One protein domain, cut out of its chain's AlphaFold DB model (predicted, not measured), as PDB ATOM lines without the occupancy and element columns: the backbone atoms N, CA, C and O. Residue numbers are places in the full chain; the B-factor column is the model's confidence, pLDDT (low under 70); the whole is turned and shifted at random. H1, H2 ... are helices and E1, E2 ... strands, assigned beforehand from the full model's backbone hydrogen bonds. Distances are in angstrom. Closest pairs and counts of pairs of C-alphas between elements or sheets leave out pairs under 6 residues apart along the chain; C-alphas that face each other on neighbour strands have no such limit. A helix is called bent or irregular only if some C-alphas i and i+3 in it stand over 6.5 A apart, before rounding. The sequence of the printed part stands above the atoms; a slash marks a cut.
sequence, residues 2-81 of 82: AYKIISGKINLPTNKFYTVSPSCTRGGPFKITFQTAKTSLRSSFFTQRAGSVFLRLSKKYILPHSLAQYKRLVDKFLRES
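Overview. This is residues 2 to 81 of the 82 residues of an uncharacterized protein of Ancylostoma ceylanicum (UniProt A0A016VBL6). An open arrangement of three helices and one small strand hairpin: the longest helix, H2, lies nearest the middle, with the short H1 near it, while H3, crosswise to H2, and the hairpin of E1 and E2 lie at opposite ends. Long stretches of chain join H1 to E1 and E2 to H2, and in the second of these residues 38 to 44 stick out as a free loop before H2. The printed part has 80 residues, with three named helices and two named strands in the order H1, E1, E2, H2, H3; the sheet, E1 - E2, is antiparallel, and the class is mostly helix. The whole is only just compact, close to loose, with a radius of gyration of the C-alphas of 13.8 A, and its C-alphas span 32 by 31 by 30 A.

Arrangement. H1, residues 2 to 6, is close to but not clearly touching H2, residues 46 to 60; their closest C-alphas are those of Ala 2 and Gly 51, 7.5 A apart. E1, residues 19 to 22, and E2, residues 30 to 33, form an antiparallel hairpin, with 141 degrees between their directions. Across it N 19 and O 33 are 2.7 A apart and N 31 and O 21 are 2.8 A apart, both within hydrogen-bond range. E1 and H2 are apart. H3, residues 67 to 79, is close to but not clearly touching H2, with the C-alphas of Leu 57 and Phe 77 the closest at 6.9 A. The lines of H2 and H3 are about perpendicular, at 88 degrees. H3 is apart from both strands and only just apart from H1, with 8.3 A between the closest C-alphas. In H1 and H3 every O i to N i+4 pair is within hydrogen-bond range; in H2, 9 of 11 are.

Along the chain. H1 begins at C-alpha 2, (460.117, 474.481, 871.936), and measures 6.0 A from first to last C-alpha. E1 measures 10.1 A and E2 9.5 A. H2 runs 21.1 A from C-alpha 46 at (454.188, 481.013, 875.408); it is neither bent nor irregular, but only just: C-alphas 49 and 52 are 6.0 A apart. H3 measures 18.5 A and ends at C-alpha 79, (446.354, 462.367, 879.265).

Size, cuts and confidence. The two C-alphas farthest apart are those of Ser 40 and Ser 66, 35.2 A. The printed part has no cut. The links H1 to E1 and E2 to H2 are long, 12 residues each; E1 to E2 and H2 to H3 are short. The mean pLDDT of the printed part is 75.9, and 28 residues are under 70, among them residues 2 to 8 and 35 to 48.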
ATOM      1  N   ALA A   2     458.985 474.626 871.003       57.25
ATOM      2  CA  ALA A   2     460.117 474.481 871.936       57.25
ATOM      3  C   ALA A   2     461.131 473.384 871.554       57.25
ATOM      4  O   ALA A   2     462.309 473.677 871.418       57.25
ATOM      5  N   TYR A   3     460.672 472.162 871.261       64.38
ATOM      6  CA  TYR A   3     461.549 471.074 870.803       64.38
ATOM      7  C   TYR A   3     462.372 471.439 869.560       64.38
ATOM      8  O   TYR A   3     463.567 471.179 869.503       64.38
ATOM      9  N   LYS A   4     461.740 472.063 868.561       64.06
ATOM     10  CA  LYS A   4     462.411 472.436 867.313       64.06
ATOM     11  C   LYS A   4     463.421 473.579 867.517       64.06
ATOM     12  O   LYS A   4     464.436 473.595 866.839       64.06
ATOM     13  N   ILE A   5     463.147 474.489 868.456       65.44
ATOM     14  CA  ILE A   5     464.058 475.575 868.856       65.44
ATOM     15  C   ILE A   5     465.253 475.002 869.635       65.44
ATOM     16  O   ILE A   5     466.389 475.331 869.329       65.44
ATOM     17  N   ILE A   6     465.012 474.093 870.586       66.88
ATOM     18  CA  ILE A   6     466.061 473.480 871.420       66.88
ATOM     19  C   ILE A   6     466.960 472.534 870.610       66.88
ATOM     20  O   ILE A   6     468.162 472.484 870.830       66.88
ATOM     21  N   SER A   7     466.392 471.788 869.658       67.69
ATOM     22  CA  SER A   7     467.142 470.837 868.819       67.69
ATOM     23  C   SER A   7     467.805 471.469 867.588       67.69
ATOM     24  O   SER A   7     468.284 470.734 866.730       67.69
ATOM     25  N   GLY A   8     467.791 472.802 867.452       65.06
ATOM     26  CA  GLY A   8     468.382 473.499 866.299       65.06
ATOM     27  C   GLY A   8     467.693 473.210 864.959       65.06
ATOM     28  O   GLY A   8     468.208 473.560 863.906       65.06
ATOM     29  N   LYS A   9     466.506 472.588 864.969       71.00
ATOM     30  CA  LYS A   9     465.730 472.235 863.763       71.00
ATOM     31  C   LYS A   9     464.968 473.421 863.163       71.00
ATOM     32  O   LYS A   9     464.161 473.242 862.254       71.00
ATOM     33  N   ILE A  10     465.162 474.616 863.711       68.06
ATOM     34  CA  ILE A  10     464.714 475.880 863.136       68.06
ATOM     35  C   ILE A  10     465.932 476.802 863.143       68.06
ATOM     36  O   ILE A  10     466.553 476.951 864.193       68.06
ATOM     37  N   ASN A  11     466.217 477.454 862.010       70.69
ATOM     38  CA  ASN A  11     467.224 478.519 861.863       70.69
ATOM     39  C   ASN A  11     466.799 479.812 862.585       70.69
ATOM     40  O   ASN A  11     466.795 480.901 862.018       70.69
ATOM     41  N   LEU A  12     466.371 479.686 863.838       71.00
ATOM     42  CA  LEU A  12     466.107 480.808 864.718       71.00
ATOM     43  C   LEU A  12     467.311 480.993 865.643       71.00
ATOM     44  O   LEU A  12     467.857 480.004 866.135       71.00
ATOM     45  N   PRO A  13     467.698 482.243 865.933       70.81
ATOM     46  CA  PRO A  13     468.769 482.533 866.875       70.81
ATOM     47  C   PRO A  13     468.349 482.077 868.283       70.81
ATOM     48  O   PRO A  13     467.565 482.740 868.966       70.81
ATOM     49  N   THR A  14     468.830 480.904 868.706       68.81
ATOM     50  CA  THR A  14     468.464 480.233 869.970       68.81
ATOM     51  C   THR A  14     468.841 481.054 871.203       68.81
ATOM     52  O   THR A  14     468.120 481.019 872.202       68.81
ATOM     53  N   ASN A  15     469.882 481.885 871.091       70.50
ATOM     54  CA  ASN A  15     470.317 482.850 872.105       70.50
ATOM     55  C   ASN A  15     469.253 483.906 872.468       70.50
ATOM     56  O   ASN A  15     469.320 484.480 873.551       70.50
ATOM     57  N   LYS A  16     468.253 484.148 871.606       68.75
ATOM     58  CA  LYS A  16     467.115 485.032 871.913       68.75
ATOM     59  C   LYS A  16     466.053 484.363 872.789       68.75
ATOM     60  O   LYS A  16     465.186 485.051 873.320       68.75
ATOM     61  N   PHE A  17     466.090 483.037 872.928       69.56
ATOM     62  CA  PHE A  17     465.074 482.264 873.649       69.56
ATOM     63  C   PHE A  17     465.579 481.750 874.993       69.56
ATOM     64  O   PHE A  17     464.835 481.770 875.974       69.56
ATOM     65  N   TYR A  18     466.823 481.279 875.040       74.25
ATOM     66  CA  TYR A  18     467.454 480.799 876.260       74.25
ATOM     67  C   TYR A  18     468.978 480.890 876.164       74.25
ATOM     68  O   TYR A  18     469.564 480.894 875.085       74.25
ATOM     69  N   THR A  19     469.619 480.933 877.320       79.31
ATOM     70  CA  THR A  19     471.059 480.807 877.510       79.31
ATOM     71  C   THR A  19     471.352 479.546 878.312       79.31
ATOM     72  O   THR A  19     470.481 479.000 878.991       79.31
ATOM     73  N   VAL A  20     472.579 479.051 878.217       81.56
ATOM     74  CA  VAL A  20     473.060 477.940 879.035       81.56
ATOM     75  C   VAL A  20     474.073 478.521 880.006       81.56
ATOM     76  O   VAL A  20     475.037 479.150 879.579       81.56
ATOM     77  N   SER A  21     473.833 478.364 881.303       80.81
ATOM     78  CA  SER A  21     474.733 478.841 882.353       80.81
ATOM     79  C   SER A  21     475.274 477.666 883.166       80.81
ATOM     80  O   SER A  21     474.587 476.645 883.288       80.81
ATOM     81  N   PRO A  22     476.492 477.776 883.725       84.19
ATOM     82  CA  PRO A  22     477.010 476.783 884.654       84.19
ATOM     83  C   PRO A  22     476.024 476.548 885.802       84.19
ATOM     84  O   PRO A  22     475.435 477.485 886.354       84.19
ATOM     85  N   SER A  23     475.797 475.282 886.134       80.81
ATOM     86  CA  SER A  23     474.910 474.897 887.226       80.81
ATOM     87  C   SER A  23     475.731 474.523 888.452       80.81
ATOM     88  O   SER A  23     476.504 473.573 888.423       80.81
ATOM     89  N   CYS A  24     475.520 475.249 889.549       74.00
ATOM     90  CA  CYS A  24     476.164 474.967 890.834       74.00
ATOM     91  C   CYS A  24     475.383 473.949 891.692       74.00
ATOM     92  O   CYS A  24     475.759 473.694 892.831       74.00
ATOM     93  N   THR A  25     474.272 473.392 891.189       67.62
ATOM     94  CA  THR A  25     473.444 472.402 891.901       67.62
ATOM     95  C   THR A  25     473.509 471.023 891.237       67.62
ATOM     96  O   THR A  25     473.794 470.907 890.046       67.62
ATOM     97  N   ARG A  26     473.226 469.971 892.026       54.88
ATOM     98  CA  ARG A  26     473.489 468.528 891.788       54.88
ATOM     99  C   ARG A  26     472.835 467.859 890.551       54.88
ATOM    100  O   ARG A  26     472.774 466.638 890.497       54.88
ATOM    101  N   GLY A  27     472.342 468.617 889.572       64.94
ATOM    102  CA  GLY A  27     471.601 468.109 888.404       64.94
ATOM    103  C   GLY A  27     472.376 468.025 887.079       64.94
ATOM    104  O   GLY A  27     471.803 467.567 886.095       64.94
ATOM    105  N   GLY A  28     473.634 468.476 887.024       71.94
ATOM    106  CA  GLY A  28     474.476 468.489 885.817       71.94
ATOM    107  C   GLY A  28     475.351 469.750 885.730       71.94
ATOM    108  O   GLY A  28     475.111 470.687 886.488       71.94
ATOM    109  N   PRO A  29     476.351 469.806 884.826       79.94
ATOM    110  CA  PRO A  29     477.301 470.925 884.747       79.94
ATOM    111  C   PRO A  29     476.683 472.224 884.205       79.94
ATOM    112  O   PRO A  29     477.196 473.314 884.454       79.94
ATOM    113  N   PHE A  30     475.555 472.131 883.497       79.25
ATOM    114  CA  PHE A  30     474.916 473.259 882.828       79.25
ATOM    115  C   PHE A  30     473.400 473.260 883.037       79.25
ATOM    116  O   PHE A  30     472.765 472.207 883.064       79.25
ATOM    117  N   LYS A  31     472.806 474.452 883.140       81.94
ATOM    118  CA  LYS A  31     471.356 474.665 883.211       81.94
ATOM    119  C   LYS A  31     470.896 475.650 882.142       81.94
ATOM    120  O   LYS A  31     471.594 476.607 881.814       81.94
ATOM    121  N   ILE A  32     469.689 475.434 881.631       80.06
ATOM    122  CA  ILE A  32     469.036 476.361 880.706       80.06
ATOM    123  C   ILE A  32     468.414 477.504 881.518       80.06
ATOM    124  O   ILE A  32     467.583 477.272 882.396       80.06
ATOM    125  N   THR A  33     468.796 478.737 881.207       74.06
ATOM    126  CA  THR A  33     468.245 479.979 881.758       74.06
ATOM    127  C   THR A  33     467.533 480.762 880.662       74.06
ATOM    128  O   THR A  33     467.987 480.801 879.528       74.06
ATOM    129  N   PHE A  34     466.400 481.390 880.958       75.19
ATOM    130  CA  PHE A  34     465.641 482.176 879.977       75.19
ATOM    131  C   PHE A  34     465.072 483.429 880.640       75.19
ATOM    132  O   PHE A  34     464.785 483.417 881.837       75.19
ATOM    133  N   GLN A  35     464.910 484.509 879.872       67.38
ATOM    134  CA  GLN A  35     464.300 485.732 880.392       67.38
ATOM    135  C   GLN A  35     462.830 485.477 880.739       67.38
ATOM    136  O   GLN A  35     462.005 485.144 879.885       67.38
ATOM    137  N   THR A  36     462.494 485.626 882.015       59.41
ATOM    138  CA  THR A  36     461.123 485.541 882.510       59.41
ATOM    139  C   THR A  36     460.462 486.910 882.409       59.41
ATOM    140  O   THR A  36     460.828 487.849 883.106       59.41
ATOM    141  N   ALA A  37     459.449 487.025 881.548       57.78
ATOM    142  CA  ALA A  37     458.585 488.203 881.502       57.78
ATOM    143  C   ALA A  37     457.961 488.524 882.880       57.78
ATOM    144  O   ALA A  37     457.730 487.611 883.693       57.78
ATOM    145  N   LYS A  38     457.665 489.820 883.104       58.75
ATOM    146  CA  LYS A  38     456.963 490.344 884.292       58.75
ATOM    147  C   LYS A  38     455.753 489.475 884.634       58.75
ATOM    148  O   LYS A  38     455.046 489.004 883.745       58.75
ATOM    149  N   THR A  39     455.514 489.284 885.930       57.28
ATOM    150  CA  THR A  39     454.525 488.350 886.495       57.28
ATOM    151  C   THR A  39     453.124 488.515 885.896       57.28
ATOM    152  O   THR A  39     452.458 487.523 885.613       57.28
ATOM    153  N   SER A  40     452.730 489.757 885.608       56.97
ATOM    154  CA  SER A  40     451.448 490.132 884.997       56.97
ATOM    155  C   SER A  40     451.276 489.703 883.535       56.97
ATOM    156  O   SER A  40     450.151 489.609 883.062       56.97
ATOM    157  N   LEU A  41     452.365 489.416 882.817       58.00
ATOM    158  CA  LEU A  41     452.341 488.988 881.412       58.00
ATOM    159  C   LEU A  41     452.594 487.478 881.258       58.00
ATOM    160  O   LEU A  41     452.571 486.944 880.154       58.00
ATOM    161  N   ARG A  42     452.853 486.746 882.348       56.03
ATOM    162  CA  ARG A  42     453.260 485.327 882.298       56.03
ATOM    163  C   ARG A  42     452.239 484.421 881.616       56.03
ATOM    164  O   ARG A  42     452.635 483.486 880.923       56.03
ATOM    165  N   SER A  43     450.949 484.709 881.774       58.72
ATOM    166  CA  SER A  43     449.864 483.991 881.094       58.72
ATOM    167  C   SER A  43     449.891 484.205 879.576       58.72
ATOM    168  O   SER A  43     449.575 483.290 878.818       58.72
ATOM    169  N   SER A  44     450.338 485.371 879.107       62.00
ATOM    170  CA  SER A  44     450.466 485.705 877.686       62.00
ATOM    171  C   SER A  44     451.706 485.064 877.051       62.00
ATOM    172  O   SER A  44     451.678 484.673 875.883       62.00
ATOM    173  N   PHE A  45     452.788 484.881 877.815       64.50
ATOM    174  CA  PHE A  45     454.051 484.358 877.290       64.50
ATOM    175  C   PHE A  45     454.038 482.834 877.095       64.50
ATOM    176  O   PHE A  45     454.008 482.042 878.039       64.50
ATOM    177  N   PHE A  46     454.143 482.418 875.829       68.19
ATOM    178  CA  PHE A  46     454.188 481.013 875.408       68.19
ATOM    179  C   PHE A  46     455.255 480.196 876.150       68.19
ATOM    180  O   PHE A  46     454.999 479.059 876.532       68.19
ATOM    181  N   THR A  47     456.434 480.767 876.400       69.62
ATOM    182  CA  THR A  47     457.528 480.102 877.123       69.62
ATOM    183  C   THR A  47     457.179 479.779 878.568       69.62
ATOM    184  O   THR A  47     457.627 478.759 879.074       69.62
ATOM    185  N   GLN A  48     456.344 480.575 879.231       68.69
ATOM    186  CA  GLN A  48     455.950 480.286 880.610       68.69
ATOM    187  C   GLN A  48     454.840 479.235 880.683       68.69
ATOM    188  O   GLN A  48     454.913 478.321 881.506       68.69
ATOM    189  N   ARG A  49     453.873 479.294 879.759       72.00
ATOM    190  CA  ARG A  49     452.814 478.281 879.644       72.00
ATOM    191  C   ARG A  49     453.349 476.932 879.165       72.00
ATOM    192  O   ARG A  49     453.198 475.925 879.841       72.00
ATOM    193  N   ALA A  50     454.011 476.906 878.012       80.38
ATOM    194  CA  ALA A  50     454.490 475.669 877.405       80.38
ATOM    195  C   ALA A  50     455.814 475.184 878.012       80.38
ATOM    196  O   ALA A  50     456.050 473.981 878.068       80.38
ATOM    197  N   GLY A  51     456.686 476.089 878.469       80.25
ATOM    198  CA  GLY A  51     457.995 475.720 879.015       80.25
ATOM    199  C   GLY A  51     457.912 475.041 880.379       80.25
ATOM    200  O   GLY A  51     458.651 474.093 880.622       80.25
ATOM    201  N   SER A  52     456.977 475.448 881.243       80.25
ATOM    202  CA  SER A  52     456.741 474.768 882.526       80.25
ATOM    203  C   SER A  52     456.233 473.333 882.330       80.25
ATOM    204  O   SER A  52     456.752 472.398 882.944       80.25
ATOM    205  N   VAL A  53     455.282 473.134 881.412       83.31
ATOM    206  CA  VAL A  53     454.772 471.808 881.022       83.31
ATOM    207  C   VAL A  53     455.876 470.967 880.377       83.31
ATOM    208  O   VAL A  53     456.052 469.800 880.725       83.31
ATOM    209  N   PHE A  54     456.676 471.567 879.491       84.44
ATOM    210  CA  PHE A  54     457.815 470.903 878.862       84.44
ATOM    211  C   PHE A  54     458.863 470.448 879.883       84.44
ATOM    212  O   PHE A  54     459.337 469.323 879.787       84.44
ATOM    213  N   LEU A  55     459.178 471.276 880.884       85.88
ATOM    214  CA  LEU A  55     460.103 470.925 881.965       85.88
ATOM    215  C   LEU A  55     459.608 469.740 882.802       85.88
ATOM    216  O   LEU A  55     460.412 468.915 883.230       85.88
ATOM    217  N   ARG A  56     458.297 469.634 883.050       86.44
ATOM    218  CA  ARG A  56     457.724 468.461 883.733       86.44
ATOM    219  C   ARG A  56     457.869 467.204 882.879       86.44
ATOM    220  O   ARG A  56     458.303 466.172 883.383       86.44
ATOM    221  N   LEU A  57     457.567 467.310 881.588       88.88
ATOM    222  CA  LEU A  57     457.697 466.206 880.641       88.88
ATOM    223  C   LEU A  57     459.155 465.748 880.491       88.88
ATOM    224  O   LEU A  57     459.410 464.548 880.535       88.88
ATOM    225  N   SER A  58     460.113 466.674 880.384       86.12
ATOM    226  CA  SER A  58     461.540 466.351 880.224       86.12
ATOM    227  C   SER A  58     462.165 465.721 881.468       86.12
ATOM    228  O   SER A  58     463.195 465.068 881.367       86.12
ATOM    229  N   LYS A  59     461.573 465.935 882.649       87.50
ATOM    230  CA  LYS A  59     461.982 465.261 883.889       87.50
ATOM    231  C   LYS A  59     461.411 463.848 884.003       87.50
ATOM    232  O   LYS A  59     462.016 463.015 884.664       87.50
ATOM    233  N   LYS A  60     460.246 463.593 883.397       88.88
ATOM    234  CA  LYS A  60     459.551 462.298 883.467       88.88
ATOM    235  C   LYS A  60     459.989 461.333 882.361       88.88
ATOM    236  O   LYS A  60     459.980 460.127 882.578       88.88
ATOM    237  N   TYR A  61     460.373 461.846 881.192       86.88
ATOM    238  CA  TYR A  61     460.733 461.025 880.037       86.88
ATOM    239  C   TYR A  61     461.983 461.529 879.319       86.88
ATOM    240  O   TYR A  61     462.252 462.729 879.255       86.88
ATOM    241  N   ILE A  62     462.682 460.594 878.676       88.06
ATOM    242  CA  ILE A  62     463.740 460.895 877.710       88.06
ATOM    243  C   ILE A  62     463.097 461.500 876.454       88.06
ATOM    244  O   ILE A  62     462.125 460.965 875.916       88.06
ATOM    245  N   LEU A  63     463.632 462.630 875.984       85.88
ATOM    246  CA  LEU A  63     463.088 463.340 874.827       85.88
ATOM    247  C   LEU A  63     463.489 462.642 873.513       85.88
ATOM    248  O   LEU A  63     464.680 462.508 873.237       85.88
ATOM    249  N   PRO A  64     462.528 462.239 872.665       85.88
ATOM    250  CA  PRO A  64     462.831 461.544 871.420       85.88
ATOM    251  C   PRO A  64     463.408 462.478 870.345       85.88
ATOM    252  O   PRO A  64     463.072 463.661 870.252       85.88
ATOM    253  N   HIS A  65     464.237 461.919 869.460       80.44
ATOM    254  CA  HIS A  65     464.856 462.646 868.343       80.44
ATOM    255  C   HIS A  65     463.922 462.870 867.139       80.44
ATOM    256  O   HIS A  65     464.219 463.707 866.280       80.44
ATOM    257  N   SER A  66     462.781 462.174 867.060       89.50
ATOM    258  CA  SER A  66     461.796 462.373 865.990       89.50
ATOM    259  C   SER A  66     460.587 463.188 866.462       89.50
ATOM    260  O   SER A  66     460.084 463.034 867.576       89.50
ATOM    261  N   LEU A  67     460.078 464.053 865.578       83.12
ATOM    262  CA  LEU A  67     458.926 464.907 865.882       83.12
ATOM    263  C   LEU A  67     457.645 464.089 866.101       83.12
ATOM    264  O   LEU A  67     456.834 464.435 866.955       83.12
ATOM    265  N   ALA A  68     457.459 463.018 865.327       89.56
ATOM    266  CA  ALA A  68     456.287 462.156 865.432       89.56
ATOM    267  C   ALA A  68     456.241 461.437 866.789       89.56
ATOM    268  O   ALA A  68     455.205 461.449 867.453       89.56
ATOM    269  N   GLN A  69     457.371 460.882 867.243       87.19
ATOM    270  CA  GLN A  69     457.460 460.262 868.569       87.19
ATOM    271  C   GLN A  69     457.286 461.299 869.680       87.19
ATOM    272  O   GLN A  69     456.580 461.032 870.647       87.19
ATOM    273  N   TYR A  70     457.858 462.497 869.522       89.00
ATOM    274  CA  TYR A  70     457.676 463.580 870.487       89.00
ATOM    275  C   TYR A  70     456.198 463.952 870.665       89.00
ATOM    276  O   TYR A  70     455.735 464.051 871.796       89.00
ATOM    277  N   LYS A  71     455.437 464.096 869.568       90.19
ATOM    278  CA  LYS A  71     453.990 464.370 869.630       90.19
ATOM    279  C   LYS A  71     453.239 463.287 870.407       90.19
ATOM    280  O   LYS A  71     452.531 463.612 871.351       90.19
ATOM    281  N   ARG A  72     453.474 462.008 870.080       93.25
ATOM    282  CA  ARG A  72     452.847 460.873 870.785       93.25
ATOM    283  C   ARG A  72     453.161 460.877 872.284       93.25
ATOM    284  O   ARG A  72     452.288 460.586 873.096       93.25
ATOM    285  N   LEU A  73     454.397 461.214 872.650       91.44
ATOM    286  CA  LEU A  73     454.835 461.278 874.043       91.44
ATOM    287  C   LEU A  73     454.157 462.429 874.798       91.44
ATOM    288  O   LEU A  73     453.699 462.228 875.921       91.44
ATOM    289  N   VAL A  74     454.035 463.605 874.176       90.38
ATOM    290  CA  VAL A  74     453.281 464.735 874.744       90.38
ATOM    291  C   VAL A  74     451.811 464.363 874.944       90.38
ATOM    292  O   VAL A  74     451.290 464.574 876.035       90.38
ATOM    293  N   ASP A  75     451.162 463.750 873.951       91.06
ATOM    294  CA  ASP A  75     449.750 463.351 874.049       91.06
ATOM    295  C   ASP A  75     449.510 462.310 875.150       91.06
ATOM    296  O   ASP A  75     448.454 462.304 875.785       91.06
ATOM    297  N   LYS A  76     450.478 461.416 875.380       91.75
ATOM    298  CA  LYS A  76     450.447 460.469 876.501       91.75
ATOM    299  C   LYS A  76     450.585 461.200 877.838       91.75
ATOM    300  O   LYS A  76     449.773 461.002 878.733       91.75
ATOM    301  N   PHE A  77     451.578 462.080 877.958       92.06
ATOM    302  CA  PHE A  77     451.838 462.830 879.186       92.06
ATOM    303  C   PHE A  77     450.670 463.739 879.595       92.06
ATOM    304  O   PHE A  77     450.357 463.829 880.781       92.06
ATOM    305  N   LEU A  78     450.026 464.403 878.629       88.38
ATOM    306  CA  LEU A  78     448.877 465.269 878.890       88.38
ATOM    307  C   LEU A  78     447.652 464.473 879.352       88.38
ATOM    308  O   LEU A  78     446.960 464.936 880.250       88.38
ATOM    309  N   ARG A  79     447.425 463.269 878.807       89.06
ATOM    310  CA  ARG A  79     446.354 462.367 879.265       89.06
ATOM    311  C   ARG A  79     446.550 461.873 880.694       89.06
ATOM    312  O   ARG A  79     445.579 461.744 881.416       89.06
ATOM    313  N   GLU A  80     447.787 461.610 881.100       85.62
ATOM    314  CA  GLU A  80     448.111 461.183 882.473       85.62
ATOM    315  C   GLU A  80     448.110 462.337 883.492       85.62
ATOM    316  O   GLU A  80     448.237 462.095 884.689       85.62
ATOM    317  N   SER A  81     448.070 463.591 883.025       72.94
ATOM    318  CA  SER A  81     448.150 464.796 883.866       72.94
ATOM    319  C   SER A  81     446.820 465.553 883.982       72.94
ATOM    320  O   SER A  81     446.813 466.611 884.614       72.94
TER     321      SER A  81